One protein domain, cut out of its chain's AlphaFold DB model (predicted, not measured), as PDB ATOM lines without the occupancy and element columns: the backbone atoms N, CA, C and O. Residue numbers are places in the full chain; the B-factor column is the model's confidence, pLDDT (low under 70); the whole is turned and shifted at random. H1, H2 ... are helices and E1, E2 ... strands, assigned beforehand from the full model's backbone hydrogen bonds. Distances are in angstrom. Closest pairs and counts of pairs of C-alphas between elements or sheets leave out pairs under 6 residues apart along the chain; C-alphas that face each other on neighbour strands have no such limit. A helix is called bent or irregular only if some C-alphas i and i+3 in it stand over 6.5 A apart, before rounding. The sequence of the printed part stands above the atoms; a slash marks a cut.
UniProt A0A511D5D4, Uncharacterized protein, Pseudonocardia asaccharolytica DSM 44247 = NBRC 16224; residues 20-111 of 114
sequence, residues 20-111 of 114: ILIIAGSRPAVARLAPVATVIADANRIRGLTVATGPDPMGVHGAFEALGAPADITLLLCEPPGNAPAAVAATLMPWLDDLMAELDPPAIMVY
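This is residues 20 to 111 of the 114 residues of an uncharacterized protein of Pseudonocardia asaccharolytica DSM 44247 = NBRC 16224 (UniProt A0A511D5D4). What is the main picture? A small parallel sheet of three strands, E2 E1 E3, has the long helix H1 running along one face, with the short helix H2 packed on H1 and on the last residue of E2, Ala 52; a second long helix, H3, only grazes the sheet, with its residues 96 to 103. Between H2 and H3 runs a long stretch with no named element, residues 67 to 84, whose residues 73 to 74 pair in parallel with residues 51 to 52 of E2. What do the figures add? The printed part has 92 residues with three named helices and three named strands, E1 H1 E2 H2 H3 E3 along the chain, and its class is mixed, helices and strands. It is compact, with a radius of gyration of the C-alphas of 12.8 A and spans of 39 by 28 by 18 A.

How do the strands pair? E1, residues 20 to 24, is the inner strand; E2, residues 47 to 52, and E3, residues 108 to 110, are the edge strands. E1 and E2 are parallel at 23 degrees, with N 22 and O 49 at 2.8 A and N 51 and O 22 at 2.8 A, within hydrogen-bond range. E1 and E3 are parallel, also at 23 degrees, with N 23 and O 109 at 2.9 A. Which helices are on the sheet? H1, residues 27 to 43, is over E2 and E1 at a height over the sheet of 8.9 A and runs along the strands, at 12 degrees to E1 on the local plane; its closest C-alphas to E1 are those of Val 30 and Ala 24, 5.7 A. H2, residues 57 to 66, is on the sheet too, its closest C-alpha pair with E2 being His 61 and Ala 52, 5.4 A, and H1 and H2 make two layers with the sheet, helices on one face. H3, residues 85 to 103, only grazes the sheet with residues 96 to 103, and it is near E1, with 5 pairs of C-alphas within 10 A. How do the helices stand to each other? H1 touches H2 with its residues 27 to 34 alone, the same way at a steep tilt of 51 degrees, the closest C-alphas being those of Arg 27 and Val 60, 5.5 A. H3 is apart from H1 and H2. How are strands and helices joined, and how are the helix backbones formed? E1, H1 and E2 make a strand-helix-strand unit, two parallel neighbour strands with a helix between, and E2, H2, H3 and E3 make a split one, with E1 between its strands; both crossovers are right-handed. In H2 every O i to N i+4 pair is within hydrogen-bond range, in H1 10 of 13 and in H3 13 of 15.

Where does the first element begin, and how long are the helices? E1 begins at C-alpha 20, (131.170, 119.074, 116.327). H1 is 24.5 A long, H2 14.3 A and H3 25.8 A. Do the long helices run straight? H1 has a kink of 30 degrees near residue 34 and is neither bent nor irregular, but only just: C-alphas 32 and 35 are 6.5 A apart. H3, which begins at C-alpha 85, (155.175, 126.811, 110.468), has a kink of 37 degrees near residue 92 and is only just irregular, with C-alphas 91 and 94 7.0 A apart. How long are the strands? E1 is 13.1 A, E2 16.3 A and E3 6.6 A, ending at C-alpha 110, (141.489, 121.492, 118.617).

How far does it reach? The two C-alphas farthest apart are those of Arg 45 and Gly 82, 39.5 A. Which links are long, and is there a cut? The link from H2 to H3, 18 residues, is long, and the printed part has no cut. How confident is the model? The mean pLDDT of the printed part is 90.4, and no printed residue is under 70.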
ATOM      1  N   ILE A  20     129.975 118.412 115.790       90.62
ATOM      2  CA  ILE A  20     131.170 119.074 116.327       90.62
ATOM      3  C   ILE A  20     132.398 118.516 115.619       90.62
ATOM      4  O   ILE A  20     132.610 117.304 115.613       90.62
ATOM      5  N   LEU A  21     133.255 119.392 115.099       93.25
ATOM      6  CA  LEU A  21     134.508 118.971 114.481       93.25
ATOM      7  C   LEU A  21     135.616 118.791 115.520       93.25
ATOM      8  O   LEU A  21     135.875 119.676 116.330       93.25
ATOM      9  N   ILE A  22     136.314 117.660 115.466       94.19
ATOM     10  CA  ILE A  22     137.453 117.324 116.323       94.19
ATOM     11  C   ILE A  22     138.688 117.201 115.437       94.19
ATOM     12  O   ILE A  22     138.919 116.163 114.822       94.19
ATOM     13  N   ILE A  23     139.494 118.257 115.367       94.75
ATOM     14  CA  ILE A  23     140.603 118.349 114.412       94.75
ATOM     15  C   ILE A  23     141.931 118.055 115.116       94.75
ATOM     16  O   ILE A  23     142.316 118.747 116.064       94.75
ATOM     17  N   ALA A  24     142.670 117.059 114.623       94.62
ATOM     18  CA  ALA A  24     144.015 116.736 115.095       94.62
ATOM     19  C   ALA A  24     145.042 116.853 113.964       94.62
ATOM     20  O   ALA A  24     144.884 116.258 112.905       94.62
ATOM     21  N   GLY A  25     146.127 117.592 114.213       91.94
ATOM     22  CA  GLY A  25     147.229 117.773 113.255       91.94
ATOM     23  C   GLY A  25     148.480 116.936 113.540       91.94
ATOM     24  O   GLY A  25     149.488 117.070 112.852       91.94
ATOM     25  N   SER A  26     148.480 116.146 114.619       92.31
ATOM     26  CA  SER A  26     149.652 115.380 115.052       92.31
ATOM     27  C   SER A  26     149.275 114.220 115.973       92.31
ATOM     28  O   SER A  26     148.259 114.267 116.666       92.31
ATOM     29  N   ARG A  27     150.133 113.198 116.055       92.88
ATOM     30  CA  ARG A  27     149.926 112.039 116.944       92.88
ATOM     31  C   ARG A  27     149.758 112.415 118.431       92.88
ATOM     32  O   ARG A  27     148.864 111.857 119.064       92.88
ATOM     33  N   PRO A  28     150.537 113.357 119.011       92.38
ATOM     34  CA  PRO A  28     150.299 113.815 120.381       92.38
ATOM     35  C   PRO A  28     148.922 114.454 120.579       92.38
ATOM     36  O   PRO A  28     148.325 114.275 121.639       92.38
ATOM     37  N   ALA A  29     148.402 115.164 119.572       92.88
ATOM     38  CA  ALA A  29     147.058 115.730 119.637       92.88
ATOM     39  C   ALA A  29     145.980 114.644 119.617       92.88
ATOM     40  O   ALA A  29     145.060 114.683 120.433       92.88
ATOM     41  N   VAL A  30     146.142 113.622 118.773       94.31
ATOM     42  CA  VAL A  30     145.230 112.469 118.736       94.31
ATOM     43  C   VAL A  30     145.152 111.772 120.094       94.31
ATOM     44  O   VAL A  30     144.058 111.505 120.577       94.31
ATOM     45  N   ALA A  31     146.285 111.558 120.771       93.75
ATOM     46  CA  ALA A  31     146.307 110.929 122.097       93.75
ATOM     47  C   ALA A  31     145.474 111.681 123.155       93.75
ATOM     48  O   ALA A  31     145.092 111.104 124.174       93.75
ATOM     49  N   ARG A  32     145.199 112.970 122.933       93.81
ATOM     50  CA  ARG A  32     144.402 113.822 123.822       93.81
ATOM     51  C   ARG A  32     142.958 113.960 123.361       93.81
ATOM     52  O   ARG A  32     142.079 114.054 124.208       93.81
ATOM     53  N   LEU A  33     142.722 113.954 122.051       93.62
ATOM     54  CA  LEU A  33     141.400 114.142 121.457       93.62
ATOM     55  C   LEU A  33     140.612 112.836 121.290       93.62
ATOM     56  O   LEU A  33     139.396 112.859 121.443       93.62
ATOM     57  N   ALA A  34     141.266 111.694 121.053       92.44
ATOM     58  CA  ALA A  34     140.587 110.406 120.869       92.44
ATOM     59  C   ALA A  34     139.729 109.973 122.082       92.44
ATOM     60  O   ALA A  34     138.586 109.556 121.872       92.44
ATOM     61  N   PRO A  35     140.175 110.139 123.349       92.62
ATOM     62  CA  PRO A  35     139.310 109.874 124.499       92.62
ATOM     63  C   PRO A  35     138.076 110.784 124.535       92.62
ATOM     64  O   PRO A  35     137.002 110.348 124.935       92.62
ATOM     65  N   VAL A  36     138.210 112.039 124.090       92.00
ATOM     66  CA  VAL A  36     137.085 112.981 124.042       92.00
ATOM     67  C   VAL A  36     136.089 112.573 122.958       92.00
ATOM     68  O   VAL A  36     134.891 112.548 123.223       92.00
ATOM     69  N   ALA A  37     136.575 112.184 121.776       90.38
ATOM     70  CA  ALA A  37     135.741 111.651 120.699       90.38
ATOM     71  C   ALA A  37     134.961 110.402 121.147       90.38
ATOM     72  O   ALA A  37     133.762 110.304 120.902       90.38
ATOM     73  N   THR A  38     135.615 109.503 121.890       90.62
ATOM     74  CA  THR A  38     134.985 108.292 122.446       90.62
ATOM     75  C   THR A  38     133.856 108.644 123.416       90.62
ATOM     76  O   THR A  38     132.740 108.158 123.272       90.62
ATOM     77  N   VAL A  39     134.105 109.554 124.365       90.69
ATOM     78  CA  VAL A  39     133.083 109.987 125.336       90.69
ATOM     79  C   VAL A  39     131.906 110.691 124.654       90.69
ATOM     80  O   VAL A  39     130.762 110.521 125.075       90.69
ATOM     81  N   ILE A  40     132.166 111.473 123.601       87.00
ATOM     82  CA  ILE A  40     131.116 112.113 122.795       87.00
ATOM     83  C   ILE A  40     130.238 111.054 122.119       87.00
ATOM     84  O   ILE A  40     129.011 111.142 122.210       87.00
ATOM     85  N   ALA A  41     130.858 110.043 121.503       86.38
ATOM     86  CA  ALA A  41     130.148 108.948 120.853       86.38
ATOM     87  C   ALA A  41     129.301 108.143 121.856       86.38
ATOM     88  O   ALA A  41     128.119 107.910 121.610       86.38
ATOM     89  N   ASP A  42     129.867 107.805 123.018       86.69
ATOM     90  CA  ASP A  42     129.184 107.051 124.078       86.69
ATOM     91  C   ASP A  42     127.988 107.813 124.671       86.69
ATOM     92  O   ASP A  42     126.961 107.219 125.004       86.69
ATOM     93  N   ALA A  43     128.101 109.138 124.812       86.06
ATOM     94  CA  ALA A  43     127.023 109.968 125.341       86.06
ATOM     95  C   ALA A  43     125.832 110.072 124.375       86.06
ATOM     96  O   ALA A  43     124.707 110.288 124.828       86.06
ATOM     97  N   ASN A  44     126.073 109.951 123.062       80.25
ATOM     98  CA  ASN A  44     125.066 109.988 121.998       80.25
ATOM     99  C   ASN A  44     124.105 111.200 122.077       80.25
ATOM    100  O   ASN A  44     122.915 111.099 121.775       80.25
ATOM    101  N   ARG A  45     124.606 112.355 122.542       79.25
ATOM    102  CA  ARG A  45     123.847 113.625 122.626       79.25
ATOM    103  C   ARG A  45     124.215 114.620 121.527       79.25
ATOM    104  O   ARG A  45     123.410 115.480 121.195       79.25
ATOM    105  N   ILE A  46     125.443 114.518 121.033       85.38
ATOM    106  CA  ILE A  46     126.062 115.331 119.984       85.38
ATOM    107  C   ILE A  46     126.907 114.390 119.128       85.38
ATOM    108  O   ILE A  46     127.401 113.382 119.639       85.38
ATOM    109  N   ARG A  47     127.078 114.706 117.845       85.38
ATOM    110  CA  ARG A  47     127.898 113.905 116.937       85.38
ATOM    111  C   ARG A  47     129.265 114.567 116.794       85.38
ATOM    112  O   ARG A  47     129.354 115.752 116.503       85.38
ATOM    113  N   GLY A  48     130.331 113.822 117.078       88.69
ATOM    114  CA  GLY A  48     131.705 114.300 116.934       88.69
ATOM    115  C   GLY A  48     132.312 113.765 115.646       88.69
ATOM    116  O   GLY A  48     132.515 112.560 115.555       88.69
ATOM    117  N   LEU A  49     132.602 114.639 114.682       92.38
ATOM    118  CA  LEU A  49     133.322 114.297 113.457       92.38
ATOM    119  C   LEU A  49     134.818 114.484 113.674       92.38
ATOM    120  O   LEU A  49     135.300 115.591 113.919       92.38
ATOM    121  N   THR A  50     135.566 113.399 113.586       93.56
ATOM    122  CA  THR A  50     137.016 113.389 113.762       93.56
ATOM    123  C   THR A  50     137.729 113.689 112.445       93.56
ATOM    124  O   THR A  50     137.474 113.069 111.414       93.56
ATOM    125  N   VAL A  51     138.640 114.661 112.474       95.06
ATOM    126  CA  VAL A  51     139.361 115.148 111.294       95.06
ATOM    127  C   VAL A  51     140.862 114.982 111.506       95.06
ATOM    128  O   VAL A  51     141.462 115.610 112.385       95.06
ATOM    129  N   ALA A  52     141.480 114.152 110.673       95.06
ATOM    130  CA  ALA A  52     142.923 113.993 110.589       95.06
ATOM    131  C   ALA A  52     143.514 115.003 109.594       95.06
ATOM    132  O   ALA A  52     143.121 115.054 108.429       95.06
ATOM    133  N   THR A  53     144.466 115.815 110.049       93.12
ATOM    134  CA  THR A  53     145.145 116.840 109.241       93.12
ATOM    135  C   THR A  53     146.635 116.931 109.603       93.12
ATOM    136  O   THR A  53     147.164 116.084 110.322       93.12
ATOM    137  N   GLY A  54     147.320 117.975 109.129       89.50
ATOM    138  CA  GLY A  54     148.718 118.271 109.428       89.50
ATOM    139  C   GLY A  54     149.678 117.913 108.288       89.50
ATOM    140  O   GLY A  54     149.245 117.631 107.174       89.50
ATOM    141  N   PRO A  55     150.999 117.936 108.550       87.25
ATOM    142  CA  PRO A  55     152.013 117.578 107.555       87.25
ATOM    143  C   PRO A  55     152.032 116.079 107.208       87.25
ATOM    144  O   PRO A  55     152.546 115.711 106.157       87.25
ATOM    145  N   ASP A  56     151.472 115.224 108.071       90.62
ATOM    146  CA  ASP A  56     151.304 113.781 107.844       90.62
ATOM    147  C   ASP A  56     149.876 113.336 108.237       90.62
ATOM    148  O   ASP A  56     149.669 112.790 109.326       90.62
ATOM    149  N   PRO A  57     148.866 113.590 107.378       92.19
ATOM    150  CA  PRO A  57     147.471 113.266 107.682       92.19
ATOM    151  C   PRO A  57     147.227 111.763 107.870       92.19
ATOM    152  O   PRO A  57     146.442 111.368 108.729       92.19
ATOM    153  N   MET A  58     147.932 110.905 107.122       94.06
ATOM    154  CA  MET A  58     147.775 109.451 107.229       94.06
ATOM    155  C   MET A  58     148.348 108.896 108.535       94.06
ATOM    156  O   MET A  58     147.743 108.011 109.143       94.06
ATOM    157  N   GLY A  59     149.479 109.425 109.011       93.44
ATOM    158  CA  GLY A  59     150.005 109.069 110.328       93.44
ATOM    159  C   GLY A  59     149.074 109.482 111.471       93.44
ATOM    160  O   GLY A  59     148.998 108.792 112.492       93.44
ATOM    161  N   VAL A  60     148.333 110.579 111.300       94.50
ATOM    162  CA  VAL A  60     147.289 111.021 112.235       94.50
ATOM    163  C   VAL A  60     146.057 110.115 112.159       94.50
ATOM    164  O   VAL A  60     145.595 109.665 113.206       94.50
ATOM    165  N   HIS A  61     145.579 109.783 110.957       95.94
ATOM    166  CA  HIS A  61     144.479 108.832 110.740       95.94
ATOM    167  C   HIS A  61     144.753 107.492 111.429       95.94
ATOM    168  O   HIS A  61     143.961 107.029 112.246       95.94
ATOM    169  N   GLY A  62     145.927 106.906 111.183       95.25
ATOM    170  CA  GLY A  62     146.312 105.640 111.806       95.25
ATOM    171  C   GLY A  62     146.428 105.723 113.332       95.25
ATOM    172  O   GLY A  62     146.166 104.745 114.029       95.25
ATOM    173  N   ALA A  63     146.788 106.886 113.888       95.19
ATOM    174  CA  ALA A  63     146.801 107.083 115.337       95.19
ATOM    175  C   ALA A  63     145.386 107.135 115.934       95.19
ATOM    176  O   ALA A  63     145.186 106.653 117.048       95.19
ATOM    177  N   PHE A  64     144.429 107.707 115.203       94.56
ATOM    178  CA  PHE A  64     143.016 107.737 115.578       94.56
ATOM    179  C   PHE A  64     142.435 106.318 115.596       94.56
ATOM    180  O   PHE A  64     141.897 105.879 116.616       94.56
ATOM    181  N   GLU A  65     142.666 105.553 114.525       94.00
ATOM    182  CA  GLU A  65     142.263 104.145 114.442       94.00
ATOM    183  C   GLU A  65     142.871 103.291 115.558       94.00
ATOM    184  O   GLU A  65     142.167 102.515 116.202       94.00
ATOM    185  N   ALA A  66     144.167 103.463 115.843       94.38
ATOM    186  CA  ALA A  66     144.850 102.714 116.896       94.38
ATOM    187  C   ALA A  66     144.271 102.964 118.300       94.38
ATOM    188  O   ALA A  66     144.458 102.138 119.195       94.38
ATOM    189  N   LEU A  67     143.583 104.091 118.503       93.38
ATOM    190  CA  LEU A  67     142.923 104.447 119.759       93.38
ATOM    191  C   LEU A  67     141.414 104.162 119.750       93.38
ATOM    192  O   LEU A  67     140.730 104.528 120.700       93.38
ATOM    193  N   GLY A  68     140.901 103.488 118.714       88.56
ATOM    194  CA  GLY A  68     139.496 103.093 118.620       88.56
ATOM    195  C   GLY A  68     138.537 104.233 118.274       88.56
ATOM    196  O   GLY A  68     137.329 104.048 118.378       88.56
ATOM    197  N   ALA A  69     139.057 105.385 117.846       89.19
ATOM    198  CA  ALA A  69     138.279 106.528 117.379       89.19
ATOM    199  C   ALA A  69     138.687 106.828 115.925       89.19
ATOM    200  O   ALA A  69     139.514 107.713 115.722       89.19
ATOM    201  N   PRO A  70     138.219 106.042 114.933       88.25
ATOM    202  CA  PRO A  70     138.654 106.171 113.540       88.25
ATOM    203  C   PRO A  70     138.338 107.565 113.002       88.25
ATOM    204  O   PRO A  70     137.264 108.086 113.282       88.25
ATOM    205  N   ALA A  71     139.259 108.150 112.230       91.00
ATOM    206  CA  ALA A  71     139.033 109.472 111.661       91.00
ATOM    207  C   ALA A  71     137.945 109.412 110.577       91.00
ATOM    208  O   ALA A  71     138.068 108.654 109.612       91.00
ATOM    209  N   ASP A  72     136.903 110.226 110.727       91.94
ATOM    210  CA  ASP A  72     135.805 110.338 109.760       91.94
ATOM    211  C   ASP A  72     136.263 111.033 108.473       91.94
ATOM    212  O   ASP A  72     135.842 110.683 107.371       91.94
ATOM    213  N   ILE A  73     137.146 112.025 108.617       93.56
ATOM    214  CA  ILE A  73     137.678 112.829 107.519       93.56
ATOM    215  C   ILE A  73     139.200 112.850 107.616       93.56
ATOM    216  O   ILE A  73     139.768 113.179 108.656       93.56
ATOM    217  N   THR A  74     139.876 112.559 106.507       94.81
ATOM    218  CA  THR A  74     141.324 112.760 106.378       94.81
ATOM    219  C   THR A  74     141.596 113.815 105.317       94.81
ATOM    220  O   THR A  74     141.335 113.597 104.134       94.81
ATOM    221  N   LEU A  75     142.144 114.956 105.735       92.25
ATOM    222  CA  LEU A  75     142.516 116.053 104.845       92.25
ATOM    223  C   LEU A  75     143.867 115.765 104.191       92.25
ATOM    224  O   LEU A  75     144.923 116.107 104.724       92.25
ATOM    225  N   LEU A  76     143.825 115.103 103.037       89.75
ATOM    226  CA  LEU A  76     145.007 114.820 102.229       89.75
ATOM    227  C   LEU A  76     145.441 116.065 101.454       89.75
ATOM    228  O   LEU A  76     144.641 116.705 100.778       89.75
ATOM    229  N   LEU A  77     146.732 116.376 101.522       84.00
ATOM    230  CA  LEU A  77     147.329 117.488 100.791       84.00
ATOM    231  C   LEU A  77     147.929 116.988  99.479       84.00
ATOM    232  O   LEU A  77     148.583 115.946  99.452       84.00
ATOM    233  N   CYS A  78     147.744 117.754  98.402       81.00
ATOM    234  CA  CYS A  78     148.334 117.442  97.096       81.00
ATOM    235  C   CYS A  78     149.867 117.393  97.141       81.00
ATOM    236  O   CYS A  78     150.480 116.595  96.436       81.00
ATOM    237  N   GLU A  79     150.480 118.240  97.966       80.75
ATOM    238  CA  GLU A  79     151.921 118.273  98.191       80.75
ATOM    239  C   GLU A  79     152.199 118.424  99.694       80.75
ATOM    240  O   GLU A  79     151.465 119.153 100.375       80.75
ATOM    241  N   PRO A  80     153.228 117.747 100.242       77.62
ATOM    242  CA  PRO A  80     153.599 117.916 101.638       77.62
ATOM    243  C   PRO A  80     153.976 119.377 101.912       77.62
ATOM    244  O   PRO A  80     154.739 119.968 101.143       77.62
ATOM    245  N   PRO A  81     153.497 119.975 103.013       83.81
ATOM    246  CA  PRO A  81     153.881 121.330 103.354       83.81
ATOM    247  C   PRO A  81     155.375 121.391 103.688       83.81
ATOM    248  O   PRO A  81     155.959 120.445 104.221       83.81
ATOM    249  N   GLY A  82     155.996 122.542 103.428       81.50
ATOM    250  CA  GLY A  82     157.347 122.806 103.919       81.50
ATOM    251  C   GLY A  82     157.413 122.771 105.453       81.50
ATOM    252  O   GLY A  82     156.423 123.001 106.138       81.50
ATOM    253  N   ASN A  83     158.607 122.555 106.012       80.88
ATOM    254  CA  ASN A  83     158.796 122.395 107.466       80.88
ATOM    255  C   ASN A  83     158.600 123.685 108.284       80.88
ATOM    256  O   ASN A  83     158.556 123.645 109.513       80.88
ATOM    257  N   ALA A  84     158.544 124.845 107.626       89.19
ATOM    258  CA  ALA A  84     158.324 126.112 108.308       89.19
ATOM    259  C   ALA A  84     156.853 126.219 108.755       89.19
ATOM    260  O   ALA A  84     155.969 125.979 107.933       89.19
ATOM    261  N   PRO A  85     156.554 126.670 109.990       86.75
ATOM    262  CA  PRO A  85     155.175 126.811 110.468       86.75
ATOM    263  C   PRO A  85     154.280 127.640 109.538       86.75
ATOM    264  O   PRO A  85     153.122 127.299 109.324       86.75
ATOM    265  N   ALA A  86     154.836 128.693 108.929       90.00
ATOM    266  CA  ALA A  86     154.124 129.515 107.955       90.00
ATOM    267  C   ALA A  86     153.770 128.747 106.672       90.00
ATOM    268  O   ALA A  86     152.691 128.952 106.128       90.00
ATOM    269  N   ALA A  87     154.647 127.852 106.206       89.94
ATOM    270  CA  ALA A  87     154.377 127.014 105.043       89.94
ATOM    271  C   ALA A  87     153.276 125.992 105.356       89.94
ATOM    272  O   ALA A  87     152.326 125.880 104.593       89.94
ATOM    273  N   VAL A  88     153.349 125.329 106.517       88.50
ATOM    274  CA  VAL A  88     152.293 124.414 106.985       88.50
ATOM    275  C   VAL A  88     150.945 125.125 107.072       88.50
ATOM    276  O   VAL A  88     149.959 124.630 106.535       88.50
ATOM    277  N   ALA A  89     150.900 126.304 107.695       89.00
ATOM    278  CA  ALA A  89     149.671 127.080 107.801       89.00
ATOM    279  C   ALA A  89     149.137 127.496 106.421       89.00
ATOM    280  O   ALA A  89     147.962 127.284 106.141       89.00
ATOM    281  N   ALA A  90     149.989 128.032 105.542       91.25
ATOM    282  CA  ALA A  90     149.584 128.463 104.206       91.25
ATOM    283  C   ALA A  90     149.030 127.310 103.358       91.25
ATOM    284  O   ALA A  90     148.066 127.505 102.622       91.25
ATOM    285  N   THR A  91     149.608 126.113 103.480       91.50
ATOM    286  CA  THR A  91     149.128 124.924 102.772       91.50
ATOM    287  C   THR A  91     147.813 124.402 103.346       91.50
ATOM    288  O   THR A  91     146.959 123.993 102.572       91.50
ATOM    289  N   LEU A  92     147.630 124.406 104.672       90.25
ATOM    290  CA  LEU A  92     146.439 123.839 105.323       90.25
ATOM    291  C   LEU A  92     145.213 124.756 105.291       90.25
ATOM    292  O   LEU A  92     144.093 124.258 105.232       90.25
ATOM    293  N   MET A  93     145.409 126.075 105.365       91.62
ATOM    294  CA  MET A  93     144.317 127.035 105.570       91.62
ATOM    295  C   MET A  93     143.202 126.961 104.520       91.62
ATOM    296  O   MET A  93     142.053 126.917 104.943       91.62
ATOM    297  N   PRO A  94     143.479 126.883 103.203       92.06
ATOM    298  CA  PRO A  94     142.412 126.792 102.204       92.06
ATOM    299  C   PRO A  94     141.533 125.551 102.391       92.06
ATOM    300  O   PRO A  94     140.318 125.643 102.347       92.06
ATOM    301  N   TRP A  95     142.143 124.402 102.690       91.12
ATOM    302  CA  TRP A  95     141.410 123.149 102.897       91.12
ATOM    303  C   TRP A  95     140.567 123.162 104.168       91.12
ATOM    304  O   TRP A  95     139.493 122.572 104.206       91.12
ATOM    305  N   LEU A  96     141.065 123.807 105.225       92.06
ATOM    306  CA  LEU A  96     140.292 123.991 106.448       92.06
ATOM    307  C   LEU A  96     139.132 124.965 106.221       92.06
ATOM    308  O   LEU A  96     138.050 124.703 106.730       92.06
ATOM    309  N   ASP A  97     139.343 126.040 105.460       94.12
ATOM    310  CA  ASP A  97     138.297 127.002 105.093       94.12
ATOM    311  C   ASP A  97     137.178 126.323 104.291       94.12
ATOM    312  O   ASP A  97     136.016 126.391 104.689       94.12
ATOM    313  N   ASP A  98     137.538 125.559 103.255       93.19
ATOM    314  CA  ASP A  98     136.589 124.776 102.457       93.19
ATOM    315  C   ASP A  98     135.814 123.774 103.328       93.19
ATOM    316  O   ASP A  98     134.589 123.690 103.241       93.19
ATOM    317  N   LEU A  99     136.504 123.062 104.231       90.19
ATOM    318  CA  LEU A  99     135.868 122.121 105.158       90.19
ATOM    319  C   LEU A  99     134.875 122.818 106.101       90.19
ATOM    320  O   LEU A  99     133.810 122.270 106.384       90.19
ATOM    321  N   MET A 100     135.215 124.006 106.613       90.94
ATOM    322  CA  MET A 100     134.311 124.767 107.481       90.94
ATOM    323  C   MET A 100     133.102 125.280 106.703       90.94
ATOM    324  O   MET A 100     131.993 125.240 107.224       90.94
ATOM    325  N   ALA A 101     133.302 125.744 105.470       91.88
ATOM    326  CA  ALA A 101     132.224 126.218 104.613       91.88
ATOM    327  C   ALA A 101     131.269 125.089 104.195       91.88
ATOM    328  O   ALA A 101     130.070 125.324 104.057       91.88
ATOM    329  N   GLU A 102     131.788 123.874 103.997       89.25
ATOM    330  CA  GLU A 102     130.989 122.702 103.634       89.25
ATOM    331  C   GLU A 102     130.182 122.154 104.818       89.25
ATOM    332  O   GLU A 102     129.002 121.840 104.661       89.25
ATOM    333  N   LEU A 103     130.810 122.025 105.992       88.56
ATOM    334  CA  LEU A 103     130.195 121.372 107.152       88.56
ATOM    335  C   LEU A 103     129.443 122.326 108.085       88.56
ATOM    336  O   LEU A 103     128.631 121.850 108.872       88.56
ATOM    337  N   ASP A 104     129.730 123.632 108.030       88.56
ATOM    338  CA  ASP A 104     129.171 124.681 108.901       88.56
ATOM    339  C   ASP A 104     129.027 124.251 110.381       88.56
ATOM    340  O   ASP A 104     127.932 124.276 110.954       88.56
ATOM    341  N   PRO A 105     130.113 123.771 111.027       87.56
ATOM    342  CA  PRO A 105     129.987 123.155 112.336       87.56
ATOM    343  C   PRO A 105     129.685 124.196 113.424       87.56
ATOM    344  O   PRO A 105     130.372 125.217 113.519       87.56
ATOM    345  N   PRO A 106     128.758 123.913 114.361       88.38
ATOM    346  CA  PRO A 106     128.454 124.814 115.473       88.38
ATOM    347  C   PRO A 106     129.616 124.971 116.466       88.38
ATOM    348  O   PRO A 106     129.626 125.910 117.266       88.38
ATOM    349  N   ALA A 107     130.577 124.041 116.467       91.56
ATOM    350  CA  ALA A 107     131.772 124.104 117.296       91.56
ATOM    351  C   ALA A 107     132.928 123.300 116.689       91.56
ATOM    352  O   ALA A 107     132.730 122.267 116.049       91.56
ATOM    353  N   ILE A 108     134.152 123.752 116.971       92.88
ATOM    354  CA  ILE A 108     135.392 123.088 116.571       92.88
ATOM    355  C   ILE A 108     136.254 122.899 117.816       92.88
ATOM    356  O   ILE A 108     136.478 123.833 118.588       92.88
ATOM    357  N   MET A 109     136.767 121.689 117.996       93.06
ATOM    358  CA  MET A 109     137.694 121.327 119.053       93.06
ATOM    359  C   MET A 109     139.062 121.005 118.459       93.06
ATOM    360  O   MET A 109     139.197 120.180 117.557       93.06
ATOM    361  N   VAL A 110     140.086 121.649 119.011       93.06
ATOM    362  CA  VAL A 110     141.489 121.492 118.617       93.06
ATOM    363  C   VAL A 110     142.357 121.277 119.853       93.06
ATOM    364  O   VAL A 110     141.998 121.683 120.958       93.06
ATOM    365  N   TYR A 111     143.525 120.665 119.670       90.06
ATOM    366  CA  TYR A 111     144.529 120.515 120.723       90.06
ATOM    367  C   TYR A 111     145.928 120.832 120.182       90.06
ATOM    368  O   TYR A 111     146.323 120.319 119.135       90.06
TER     369      TYR A 111